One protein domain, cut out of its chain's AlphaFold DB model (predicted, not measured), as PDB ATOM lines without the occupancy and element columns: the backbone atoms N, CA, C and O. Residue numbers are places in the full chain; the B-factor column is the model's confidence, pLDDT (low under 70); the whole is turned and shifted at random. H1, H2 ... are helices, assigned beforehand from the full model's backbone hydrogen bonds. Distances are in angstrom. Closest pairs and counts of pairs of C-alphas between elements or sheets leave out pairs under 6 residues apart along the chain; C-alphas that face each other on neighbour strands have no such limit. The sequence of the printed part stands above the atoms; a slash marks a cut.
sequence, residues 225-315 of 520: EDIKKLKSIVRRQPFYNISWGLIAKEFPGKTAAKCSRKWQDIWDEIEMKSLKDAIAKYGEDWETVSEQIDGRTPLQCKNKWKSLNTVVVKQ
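AT A GLANCE: This is residues 225 to 315 of the 520 residues of an uncharacterized protein of Diversispora epigaea (UniProt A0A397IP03). Two small lobes of three crossed helices, H1 to H3 and H4 to H6, are joined by one tight link; residues 306 to 315 of H6 stick out. The printed part has 91 residues, six named helices in that order and no named strand: all helix. It is compact, radius of gyration of the C-alphas 14.1 A, spanning 39 by 30 by 19 A.

HOW THE PARTS SIT: H6, residues 298 to 315, touches H5, residues 286 to 291, with residues 298 to 302 alone; the closest C-alphas, Trp 286 and Pro 298, are 4.7 A apart. H5 touches H4, residues 269 to 282, at a steep tilt of 55 degrees; the closest C-alphas, Ala 278 and Val 289, are 5.5 A apart. H3, residues 256 to 265, touches H2, residues 244 to 249; the closest C-alphas, Trp 244 and Ala 256, are 4.8 A apart. H1, residues 225 to 235, forms a helical hairpin with H2. Each O i to N i+4 pair is within hydrogen-bond range except in H2, 1 of 2.

IN THESE COORDINATES: H6, 26.2 A long, runs from C-alpha 298 (96.191, 32.155, 70.255) to C-alpha 315 (112.025, 21.326, 88.145).

THE WHOLE: The printed part has no cut and no long link. Residues 238 to 241, 253 and 309 to 315 have pLDDT under 70.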
ATOM      1  N   GLU A 225      89.564  40.299  95.103       75.06
ATOM      2  CA  GLU A 225      88.342  40.982  94.679       75.06
ATOM      3  C   GLU A 225      88.545  41.713  93.347       75.06
ATOM      4  O   GLU A 225      87.725  41.567  92.439       75.06
ATOM      5  N   ASP A 226      89.675  42.413  93.176       79.88
ATOM      6  CA  ASP A 226      90.031  43.048  91.900       79.88
ATOM      7  C   ASP A 226      90.164  42.010  90.777       79.88
ATOM      8  O   ASP A 226      89.759  42.254  89.640       79.88
ATOM      9  N   ILE A 227      90.724  40.837  91.087       78.81
ATOM     10  CA  ILE A 227      90.875  39.729  90.135       78.81
ATOM     11  C   ILE A 227      89.503  39.163  89.753       78.81
ATOM     12  O   ILE A 227      89.245  38.930  88.570       78.81
ATOM     13  N   LYS A 228      88.602  38.977  90.725       80.94
ATOM     14  CA  LYS A 228      87.228  38.512  90.483       80.94
ATOM     15  C   LYS A 228      86.442  39.517  89.634       80.94
ATOM     16  O   LYS A 228      85.793  39.122  88.664       80.94
ATOM     17  N   LYS A 229      86.566  40.814  89.939       82.12
ATOM     18  CA  LYS A 229      85.962  41.900  89.158       82.12
ATOM     19  C   LYS A 229      86.512  41.912  87.727       82.12
ATOM     20  O   LYS A 229      85.725  41.947  86.783       82.12
ATOM     21  N   LEU A 230      87.829  41.769  87.549       81.50
ATOM     22  CA  LEU A 230      88.476  41.755  86.230       81.50
ATOM     23  C   LEU A 230      87.964  40.596  85.367       81.50
ATOM     24  O   LEU A 230      87.580  40.821  84.223       81.50
ATOM     25  N   LYS A 231      87.870  39.386  85.935       79.50
ATOM     26  CA  LYS A 231      87.292  38.212  85.259       79.50
ATOM     27  C   LYS A 231      85.856  38.455  84.800       79.50
ATOM     28  O   LYS A 231      85.512  38.128  83.671       79.50
ATOM     29  N   SER A 232      85.023  39.029  85.669       79.62
ATOM     30  CA  SER A 232      83.612  39.272  85.351       79.62
ATOM     31  C   SER A 232      83.419  40.285  84.222       79.62
ATOM     32  O   SER A 232      82.536  40.103  83.393       79.62
ATOM     33  N   ILE A 233      84.259  41.323  84.157       80.38
ATOM     34  CA  ILE A 233      84.167  42.360  83.124       80.38
ATOM     35  C   ILE A 233      84.668  41.820  81.785       80.38
ATOM     36  O   ILE A 233      84.014  42.034  80.769       80.38
ATOM     37  N   VAL A 234      85.789  41.090  81.777       79.81
ATOM     38  CA  VAL A 234      86.348  40.520  80.541       79.81
ATOM     39  C   VAL A 234      85.396  39.490  79.924       79.81
ATOM     40  O   VAL A 234      85.188  39.525  78.719       79.81
ATOM     41  N   ARG A 235      84.738  38.652  80.738       75.12
ATOM     42  CA  ARG A 235      83.737  37.680  80.254       75.12
ATOM     43  C   ARG A 235      82.469  38.311  79.669       75.12
ATOM     44  O   ARG A 235      81.748  37.638  78.949       75.12
ATOM     45  N   ARG A 236      82.174  39.574  79.992       74.88
ATOM     46  CA  ARG A 236      81.001  40.306  79.478       74.88
ATOM     47  C   ARG A 236      81.291  41.094  78.197       74.88
ATOM     48  O   ARG A 236      80.377  41.702  77.655       74.88
ATOM     49  N   GLN A 237      82.546  41.156  77.757       74.19
ATOM     50  CA  GLN A 237      82.950  41.885  76.554       74.19
ATOM     51  C   GLN A 237      83.078  40.917  75.366       74.19
ATOM     52  O   GLN A 237      83.499  39.776  75.563       74.19
ATOM     53  N   PRO A 238      82.760  41.354  74.134       64.94
ATOM     54  CA  PRO A 238      82.957  40.539  72.941       64.94
ATOM     55  C   PRO A 238      84.449  40.239  72.718       64.94
ATOM     56  O   PRO A 238      85.305  41.121  72.824       64.94
ATOM     57  N   PHE A 239      84.748  38.978  72.393       59.56
ATOM     58  CA  PHE A 239      86.095  38.394  72.333       59.56
ATOM     59  C   PHE A 239      87.091  39.182  71.466       59.56
ATOM     60  O   PHE A 239      88.244  39.378  71.849       59.56
ATOM     61  N   TYR A 240      86.632  39.681  70.320       57.44
ATOM     62  CA  TYR A 240      87.463  40.340  69.312       57.44
ATOM     63  C   TYR A 240      87.713  41.832  69.588       57.44
ATOM     64  O   TYR A 240      88.489  42.458  68.869       57.44
ATOM     65  N   ASN A 241      87.100  42.422  70.625       62.25
ATOM     66  CA  ASN A 241      87.250  43.851  70.915       62.25
ATOM     67  C   ASN A 241      87.226  44.171  72.419       62.25
ATOM     68  O   ASN A 241      86.429  44.976  72.906       62.25
ATOM     69  N   ILE A 242      88.120  43.534  73.184       73.12
ATOM     70  CA  ILE A 242      88.283  43.838  74.612       73.12
ATOM     71  C   ILE A 242      88.881  45.244  74.771       73.12
ATOM     72  O   ILE A 242      90.093  45.454  74.658       73.12
ATOM     73  N   SER A 243      88.031  46.215  75.110       78.06
ATOM     74  CA  SER A 243      88.464  47.586  75.376       78.06
ATOM     75  C   SER A 243      89.094  47.715  76.766       78.06
ATOM     76  O   SER A 243      88.454  48.065  77.761       78.06
ATOM     77  N   TRP A 244      90.407  47.480  76.843       79.00
ATOM     78  CA  TRP A 244      91.185  47.645  78.079       79.00
ATOM     79  C   TRP A 244      91.104  49.059  78.668       79.00
ATOM     80  O   TRP A 244      91.308  49.232  79.871       79.00
ATOM     81  N   GLY A 245      90.800  50.065  77.839       79.81
ATOM     82  CA  GLY A 245      90.554  51.439  78.271       79.81
ATOM     83  C   GLY A 245      89.289  51.578  79.120       79.81
ATOM     84  O   GLY A 245      89.331  52.248  80.148       79.81
ATOM     85  N   LEU A 246      88.198  50.900  78.743       77.94
ATOM     86  CA  LEU A 246      86.963  50.854  79.535       77.94
ATOM     87  C   LEU A 246      87.164  50.048  80.818       77.94
ATOM     88  O   LEU A 246      86.796  50.500  81.897       77.94
ATOM     89  N   ILE A 247      87.859  48.913  80.721       80.94
ATOM     90  CA  ILE A 247      88.175  48.075  81.882       80.94
ATOM     91  C   ILE A 247      89.023  48.851  82.896       80.94
ATOM     92  O   ILE A 247      88.779  48.772  84.091       80.94
ATOM     93  N   ALA A 248      90.002  49.645  82.453       80.75
ATOM     94  CA  ALA A 248      90.843  50.434  83.353       80.75
ATOM     95  C   ALA A 248      90.078  51.515  84.137       80.75
ATOM     96  O   ALA A 248      90.518  51.878  85.228       80.75
ATOM     97  N   LYS A 249      88.934  52.006  83.630       81.94
ATOM     98  CA  LYS A 249      88.086  52.969  84.356       81.94
ATOM     99  C   LYS A 249      87.478  52.355  85.622       81.94
ATOM    100  O   LYS A 249      87.349  53.049  86.624       81.94
ATOM    101  N   GLU A 250      87.219  51.048  85.607       79.00
ATOM    102  CA  GLU A 250      86.679  50.284  86.741       79.00
ATOM    103  C   GLU A 250      87.708  49.973  87.843       79.00
ATOM    104  O   GLU A 250      87.327  49.491  88.916       79.00
ATOM    105  N   PHE A 251      89.000  50.242  87.593       77.75
ATOM    106  CA  PHE A 251      90.110  49.968  88.511       77.75
ATOM    107  C   PHE A 251      90.927  51.237  88.817       77.75
ATOM    108  O   PHE A 251      91.882  51.566  88.098       77.75
ATOM    109  N   PRO A 252      90.635  51.955  89.918       70.94
ATOM    110  CA  PRO A 252      91.326  53.197  90.241       70.94
ATOM    111  C   PRO A 252      92.829  52.958  90.473       70.94
ATOM    112  O   PRO A 252      93.243  52.276  91.405       70.94
ATOM    113  N   GLY A 253      93.674  53.548  89.619       68.94
ATOM    114  CA  GLY A 253      95.139  53.432  89.716       68.94
ATOM    115  C   GLY A 253      95.765  52.279  88.911       68.94
ATOM    116  O   GLY A 253      96.999  52.160  88.867       68.94
ATOM    117  N   LYS A 254      94.959  51.468  88.208       77.19
ATOM    118  CA  LYS A 254      95.443  50.502  87.211       77.19
ATOM    119  C   LYS A 254      95.291  51.106  85.814       77.19
ATOM    120  O   LYS A 254      94.262  51.668  85.473       77.19
ATOM    121  N   THR A 255      96.336  51.009  84.999       79.94
ATOM    122  CA  THR A 255      96.275  51.408  83.587       79.94
ATOM    123  C   THR A 255      95.768  50.244  82.738       79.94
ATOM    124  O   THR A 255      95.938  49.087  83.126       79.94
ATOM    125  N   ALA A 256      95.237  50.531  81.547       78.88
ATOM    126  CA  ALA A 256      94.803  49.521  80.572       78.88
ATOM    127  C   ALA A 256      95.866  48.429  80.337       78.88
ATOM    128  O   ALA A 256      95.577  47.237  80.416       78.88
ATOM    129  N   ALA A 257      97.134  48.830  80.192       75.44
ATOM    130  CA  ALA A 257      98.265  47.911  80.056       75.44
ATOM    131  C   ALA A 257      98.490  47.009  81.288       75.44
ATOM    132  O   ALA A 257      98.915  45.864  81.146       75.44
ATOM    133  N   LYS A 258      98.218  47.495  82.508       78.88
ATOM    134  CA  LYS A 258      98.307  46.673  83.727       78.88
ATOM    135  C   LYS A 258      97.158  45.671  83.816       78.88
ATOM    136  O   LYS A 258      97.402  44.554  84.258       78.88
ATOM    137  N   CYS A 259      95.945  46.058  83.418       80.12
ATOM    138  CA  CYS A 259      94.786  45.160  83.376       80.12
ATOM    139  C   CYS A 259      94.996  44.046  82.344       80.12
ATOM    140  O   CYS A 259      94.836  42.876  82.678       80.12
ATOM    141  N   SER A 260      95.468  44.399  81.145       80.00
ATOM    142  CA  SER A 260      95.779  43.442  80.076       80.00
ATOM    143  C   SER A 260      96.872  42.445  80.480       80.00
ATOM    144  O   SER A 260      96.665  41.238  80.400       80.00
ATOM    145  N   ARG A 261      98.004  42.920  81.023       78.12
ATOM    146  CA  ARG A 261      99.069  42.032  81.536       78.12
ATOM    147  C   ARG A 261      98.576  41.131  82.662       78.12
ATOM    148  O   ARG A 261      98.881  39.948  82.682       78.12
ATOM    149  N   LYS A 262      97.785  41.675  83.591       81.94
ATOM    150  CA  LYS A 262      97.246  40.872  84.689       81.94
ATOM    151  C   LYS A 262      96.305  39.782  84.174       81.94
ATOM    152  O   LYS A 262      96.367  38.670  84.682       81.94
ATOM    153  N   TRP A 263      95.481  40.077  83.169       79.19
ATOM    154  CA  TRP A 263      94.630  39.088  82.506       79.19
ATOM    155  C   TRP A 263      95.437  37.982  81.814       79.19
ATOM    156  O   TRP A 263      95.088  36.811  81.937       79.19
ATOM    157  N   GLN A 264      96.549  38.330  81.159       73.06
ATOM    158  CA  GLN A 264      97.463  37.352  80.549       73.06
ATOM    159  C   GLN A 264      98.062  36.377  81.581       73.06
ATOM    160  O   GLN A 264      98.272  35.206  81.263       73.06
ATOM    161  N   ASP A 265      98.303  36.843  82.810       73.56
ATOM    162  CA  ASP A 265      98.881  36.034  83.892       73.56
ATOM    163  C   ASP A 265      97.854  35.153  84.624       73.56
ATOM    164  O   ASP A 265      98.210  34.101  85.162       73.56
ATOM    165  N   ILE A 266      96.589  35.578  84.688       79.25
ATOM    166  CA  ILE A 266      95.520  34.842  85.374       79.25
ATOM    167  C   ILE A 266      95.106  33.671  84.492       79.25
ATOM    168  O   ILE A 266      94.658  33.907  83.381       79.25
ATOM    169  N   TRP A 267      95.226  32.442  84.990       78.69
ATOM    170  CA  TRP A 267      94.707  31.225  84.361       78.69
ATOM    171  C   TRP A 267      94.052  30.373  85.441       78.69
ATOM    172  O   TRP A 267      94.670  30.145  86.485       78.69
ATOM    173  N   ASP A 268      92.831  29.923  85.189       79.12
ATOM    174  CA  ASP A 268      92.067  29.074  86.098       79.12
ATOM    175  C   ASP A 268      92.364  27.594  85.857       79.12
ATOM    176  O   ASP A 268      92.825  27.205  84.789       79.12
ATOM    177  N   GLU A 269      92.102  26.747  86.852       75.25
ATOM    178  CA  GLU A 269      92.392  25.307  86.768       75.25
ATOM    179  C   GLU A 269      91.651  24.625  85.612       75.25
ATOM    180  O   GLU A 269      92.206  23.742  84.961       75.25
ATOM    181  N   ILE A 270      90.440  25.095  85.308       79.44
ATOM    182  CA  ILE A 270      89.635  24.633  84.172       79.44
ATOM    183  C   ILE A 270      90.299  25.046  82.853       79.44
ATOM    184  O   ILE A 270      90.579  24.187  82.028       79.44
ATOM    185  N   GLU A 271      90.653  26.327  82.690       82.25
ATOM    186  CA  GLU A 271      91.350  26.830  81.491       82.25
ATOM    187  C   GLU A 271      92.704  26.129  81.289       82.25
ATOM    188  O   GLU A 271      93.115  25.841  80.171       82.25
ATOM    189  N   MET A 272      93.401  25.832  82.387       81.81
ATOM    190  CA  MET A 272      94.668  25.105  82.400       81.81
ATOM    191  C   MET A 272      94.523  23.645  81.978       81.81
ATOM    192  O   MET A 272      95.434  23.107  81.346       81.81
ATOM    193  N   LYS A 273      93.417  23.000  82.360       84.06
ATOM    194  CA  LYS A 273      93.087  21.639  81.948       84.06
ATOM    195  C   LYS A 273      92.705  21.620  80.469       84.06
ATOM    196  O   LYS A 273      93.350  20.905  79.711       84.06
ATOM    197  N   SER A 274      91.803  22.504  80.046       84.88
ATOM    198  CA  SER A 274      91.420  22.662  78.638       84.88
ATOM    199  C   SER A 274      92.618  22.973  77.739       84.88
ATOM    200  O   SER A 274      92.721  22.403  76.663       84.88
ATOM    201  N   LEU A 275      93.579  23.791  78.190       85.62
ATOM    202  CA  LEU A 275      94.816  24.051  77.443       85.62
ATOM    203  C   LEU A 275      95.648  22.783  77.224       85.62
ATOM    204  O   LEU A 275      96.168  22.575  76.133       85.62
ATOM    205  N   LYS A 276      95.795  21.938  78.249       85.19
ATOM    206  CA  LYS A 276      96.549  20.681  78.132       85.19
ATOM    207  C   LYS A 276      95.826  19.677  77.243       85.19
ATOM    208  O   LYS A 276      96.472  19.054  76.408       85.19
ATOM    209  N   ASP A 277      94.512  19.558  77.407       85.00
ATOM    210  CA  ASP A 277      93.679  18.621  76.653       85.00
ATOM    211  C   ASP A 277      93.601  19.033  75.169       85.00
ATOM    212  O   ASP A 277      93.746  18.193  74.283       85.00
ATOM    213  N   ALA A 278      93.477  20.334  74.881       86.00
ATOM    214  CA  ALA A 278      93.489  20.868  73.519       86.00
ATOM    215  C   ALA A 278      94.849  20.670  72.837       86.00
ATOM    216  O   ALA A 278      94.896  20.235  71.693       86.00
ATOM    217  N   ILE A 279      95.962  20.902  73.537       86.69
ATOM    218  CA  ILE A 279      97.301  20.671  72.969       86.69
ATOM    219  C   ILE A 279      97.572  19.177  72.767       86.69
ATOM    220  O   ILE A 279      98.204  18.797  71.786       86.69
ATOM    221  N   ALA A 280      97.062  18.311  73.648       86.12
ATOM    222  CA  ALA A 280      97.151  16.864  73.465       86.12
ATOM    223  C   ALA A 280      96.369  16.376  72.232       86.12
ATOM    224  O   ALA A 280      96.756  15.378  71.628       86.12
ATOM    225  N   LYS A 281      95.287  17.072  71.856       86.00
ATOM    226  CA  LYS A 281      94.407  16.701  70.740       86.00
ATOM    227  C   LYS A 281      94.783  17.351  69.402       86.00
ATOM    228  O   LYS A 281      94.681  16.691  68.374       86.00
ATOM    229  N   TYR A 282      95.202  18.616  69.411       86.31
ATOM    230  CA  TYR A 282      95.428  19.440  68.213       86.31
ATOM    231  C   TYR A 282      96.897  19.871  68.025       86.31
ATOM    232  O   TYR A 282      97.247  20.454  67.003       86.31
ATOM    233  N   GLY A 283      97.788  19.579  68.979       82.19
ATOM    234  CA  GLY A 283      99.197  19.983  68.915       82.19
ATOM    235  C   GLY A 283      99.421  21.475  69.201       82.19
ATOM    236  O   GLY A 283      98.708  22.084  69.994       82.19
ATOM    237  N   GLU A 284     100.450  22.074  68.586       83.75
ATOM    238  CA  GLU A 284     100.782  23.508  68.732       83.75
ATOM    239  C   GLU A 284     100.018  24.421  67.753       83.75
ATOM    240  O   GLU A 284     100.479  25.521  67.431       83.75
ATOM    241  N   ASP A 285      98.855  23.985  67.274       85.81
ATOM    242  CA  ASP A 285      97.981  24.822  66.460       85.81
ATOM    243  C   ASP A 285      97.208  25.813  67.346       85.81
ATOM    244  O   ASP A 285      96.171  25.522  67.939       85.81
ATOM    245  N   TRP A 286      97.781  27.004  67.513       83.38
ATOM    246  CA  TRP A 286      97.304  27.984  68.487       83.38
ATOM    247  C   TRP A 286      95.936  28.580  68.150       83.38
ATOM    248  O   TRP A 286      95.295  29.112  69.057       83.38
ATOM    249  N   GLU A 287      95.509  28.524  66.888       83.12
ATOM    250  CA  GLU A 287      94.203  29.027  66.456       83.12
ATOM    251  C   GLU A 287      93.104  28.111  66.991       83.12
ATOM    252  O   GLU A 287      92.326  28.535  67.851       83.12
ATOM    253  N   THR A 288      93.156  26.828  66.639       83.81
ATOM    254  CA  THR A 288      92.214  25.805  67.119       83.81
ATOM    255  C   THR A 288      92.294  25.600  68.633       83.81
ATOM    256  O   THR A 288      91.269  25.472  69.301       83.81
ATOM    257  N   VAL A 289      93.493  25.660  69.228       84.31
ATOM    258  CA  VAL A 289      93.664  25.582  70.693       84.31
ATOM    259  C   VAL A 289      93.001  26.762  71.409       84.31
ATOM    260  O   VAL A 289      92.508  26.595  72.524       84.31
ATOM    261  N   SER A 290      92.986  27.957  70.814       84.94
ATOM    262  CA  SER A 290      92.339  29.124  71.427       84.94
ATOM    263  C   SER A 290      90.814  29.066  71.378       84.94
ATOM    264  O   SER A 290      90.170  29.517  72.320       84.94
ATOM    265  N   GLU A 291      90.241  28.443  70.347       84.56
ATOM    266  CA  GLU A 291      88.790  28.257  70.217       84.56
ATOM    267  C   GLU A 291      88.218  27.330  71.295       84.56
ATOM    268  O   GLU A 291      87.078  27.491  71.715       84.56
ATOM    269  N   GLN A 292      89.024  26.390  71.794       81.75
ATOM    270  CA  GLN A 292      88.637  25.482  72.880       81.75
ATOM    271  C   GLN A 292      88.732  26.126  74.276       81.75
ATOM    272  O   GLN A 292      88.437  25.473  75.282       81.75
ATOM    273  N   ILE A 293      89.196  27.379  74.372       81.19
ATOM    274  CA  ILE A 293      89.419  28.074  75.642       81.19
ATOM    275  C   ILE A 293      88.755  29.452  75.602       81.19
ATOM    276  O   ILE A 293      89.330  30.437  75.133       81.19
ATOM    277  N   ASP A 294      87.563  29.533  76.190       74.25
ATOM    278  CA  ASP A 294      86.753  30.750  76.231       74.25
ATOM    279  C   ASP A 294      87.543  31.981  76.703       74.25
ATOM    280  O   ASP A 294      88.058  32.049  77.825       74.25
ATOM    281  N   GLY A 295      87.602  33.008  75.852       71.56
ATOM    282  CA  GLY A 295      88.196  34.294  76.215       71.56
ATOM    283  C   GLY A 295      89.725  34.360  76.138       71.56
ATOM    284  O   GLY A 295      90.299  35.354  76.604       71.56
ATOM    285  N   ARG A 296      90.400  33.346  75.570       81.75
ATOM    286  CA  ARG A 296      91.860  33.338  75.361       81.75
ATOM    287  C   ARG A 296      92.241  33.477  73.897       81.75
ATOM    288  O   ARG A 296      91.642  32.875  73.026       81.75
ATOM    289  N   THR A 297      93.268  34.277  73.626       80.00
ATOM    290  CA  THR A 297      93.793  34.447  72.264       80.00
ATOM    291  C   THR A 297      94.879  33.409  71.949       80.00
ATOM    292  O   THR A 297      95.583  32.977  72.871       80.00
ATOM    293  N   PRO A 298      95.123  33.079  70.664       82.06
ATOM    294  CA  PRO A 298      96.191  32.155  70.255       82.06
ATOM    295  C   PRO A 298      97.555  32.479  70.883       82.06
ATOM    296  O   PRO A 298      98.262  31.619  71.416       82.06
ATOM    297  N   LEU A 299      97.906  33.768  70.915       79.62
ATOM    298  CA  LEU A 299      99.156  34.250  71.499       79.62
ATOM    299  C   LEU A 299      99.229  34.023  73.020       79.62
ATOM    300  O   LEU A 299     100.309  33.759  73.556       79.62
ATOM    301  N   GLN A 300      98.100  34.116  73.728       81.38
ATOM    302  CA  GLN A 300      98.035  33.839  75.165       81.38
ATOM    303  C   GLN A 300      98.265  32.352  75.444       81.38
ATOM    304  O   GLN A 300      99.076  32.031  76.317       81.38
ATOM    305  N   CYS A 301      97.629  31.468  74.671       83.94
ATOM    306  CA  CYS A 301      97.799  30.016  74.750       83.94
ATOM    307  C   CYS A 301      99.264  29.614  74.508       83.94
ATOM    308  O   CYS A 301      99.868  28.939  75.347       83.94
ATOM    309  N   LYS A 302      99.886  30.152  73.450       83.12
ATOM    310  CA  LYS A 302     101.304  29.933  73.116       83.12
ATOM    311  C   LYS A 302     102.251  30.351  74.236       83.12
ATOM    312  O   LYS A 302     103.135  29.595  74.644       83.12
ATOM    313  N   ASN A 303     102.080  31.567  74.749       81.88
ATOM    314  CA  ASN A 303     102.933  32.097  75.813       81.88
ATOM    315  C   ASN A 303     102.768  31.304  77.114       81.88
ATOM    316  O   ASN A 303     103.751  31.050  77.817       81.88
ATOM    317  N   LYS A 304     101.540  30.870  77.415       83.81
ATOM    318  CA  LYS A 304     101.263  30.041  78.582       83.81
ATOM    319  C   LYS A 304     101.900  28.661  78.464       83.81
ATOM    320  O   LYS A 304     102.573  28.250  79.407       83.81
ATOM    321  N   TRP A 305     101.766  27.990  77.323       83.50
ATOM    322  CA  TRP A 305     102.385  26.684  77.082       83.50
ATOM    323  C   TRP A 305     103.911  26.740  77.181       83.50
ATOM    324  O   TRP A 305     104.516  25.971  77.927       83.50
ATOM    325  N   LYS A 306     104.537  27.746  76.553       79.25
ATOM    326  CA  LYS A 306     105.976  28.012  76.711       79.25
ATOM    327  C   LYS A 306     106.360  28.210  78.177       79.25
ATOM    328  O   LYS A 306     107.342  27.638  78.649       79.25
ATOM    329  N   SER A 307     105.580  28.983  78.934       75.31
ATOM    330  CA  SER A 307     105.821  29.150  80.369       75.31
ATOM    331  C   SER A 307     105.723  27.822  81.127       75.31
ATOM    332  O   SER A 307     106.539  27.591  82.014       75.31
ATOM    333  N   LEU A 308     104.769  26.947  80.807       71.75
ATOM    334  CA  LEU A 308     104.613  25.654  81.482       71.75
ATOM    335  C   LEU A 308     105.768  24.707  81.166       71.75
ATOM    336  O   LEU A 308     106.380  24.181  82.094       71.75
ATOM    337  N   ASN A 309     106.140  24.580  79.893       67.12
ATOM    338  CA  ASN A 309     107.257  23.731  79.480       67.12
ATOM    339  C   ASN A 309     108.578  24.214  80.085       67.12
ATOM    340  O   ASN A 309     109.341  23.413  80.623       67.12
ATOM    341  N   THR A 310     108.816  25.532  80.134       59.88
ATOM    342  CA  THR A 310     110.008  26.059  80.822       59.88
ATOM    343  C   THR A 310     109.999  25.780  82.325       59.88
ATOM    344  O   THR A 310     111.067  25.633  82.909       59.88
ATOM    345  N   VAL A 311     108.837  25.707  82.982       60.09
ATOM    346  CA  VAL A 311     108.735  25.374  84.414       60.09
ATOM    347  C   VAL A 311     108.982  23.884  84.656       60.09
ATOM    348  O   VAL A 311     109.708  23.551  85.590       60.09
ATOM    349  N   VAL A 312     108.464  23.001  83.801       56.31
ATOM    350  CA  VAL A 312     108.711  21.549  83.878       56.31
ATOM    351  C   VAL A 312     110.205  21.244  83.705       56.31
ATOM    352  O   VAL A 312     110.795  20.537  84.520       56.31
ATOM    353  N   VAL A 313     110.857  21.879  82.726       55.59
ATOM    354  CA  VAL A 313     112.316  21.801  82.520       55.59
ATOM    355  C   VAL A 313     113.099  22.401  83.706       55.59
ATOM    356  O   VAL A 313     114.184  21.934  84.063       55.59
ATOM    357  N   LYS A 314     112.535  23.401  84.402       54.62
ATOM    358  CA  LYS A 314     113.146  24.007  85.600       54.62
ATOM    359  C   LYS A 314     113.131  23.118  86.847       54.62
ATOM    360  O   LYS A 314     113.924  23.387  87.748       54.62
ATOM    361  N   GLN A 315     112.274  22.095  86.916       57.84
ATOM    362  CA  GLN A 315     112.025  21.326  88.145       57.84
ATOM    363  C   GLN A 315     112.660  19.926  88.197       57.84
ATOM    364  O   GLN A 315     112.700  19.344  89.280       57.84
TER     365      GLN A 315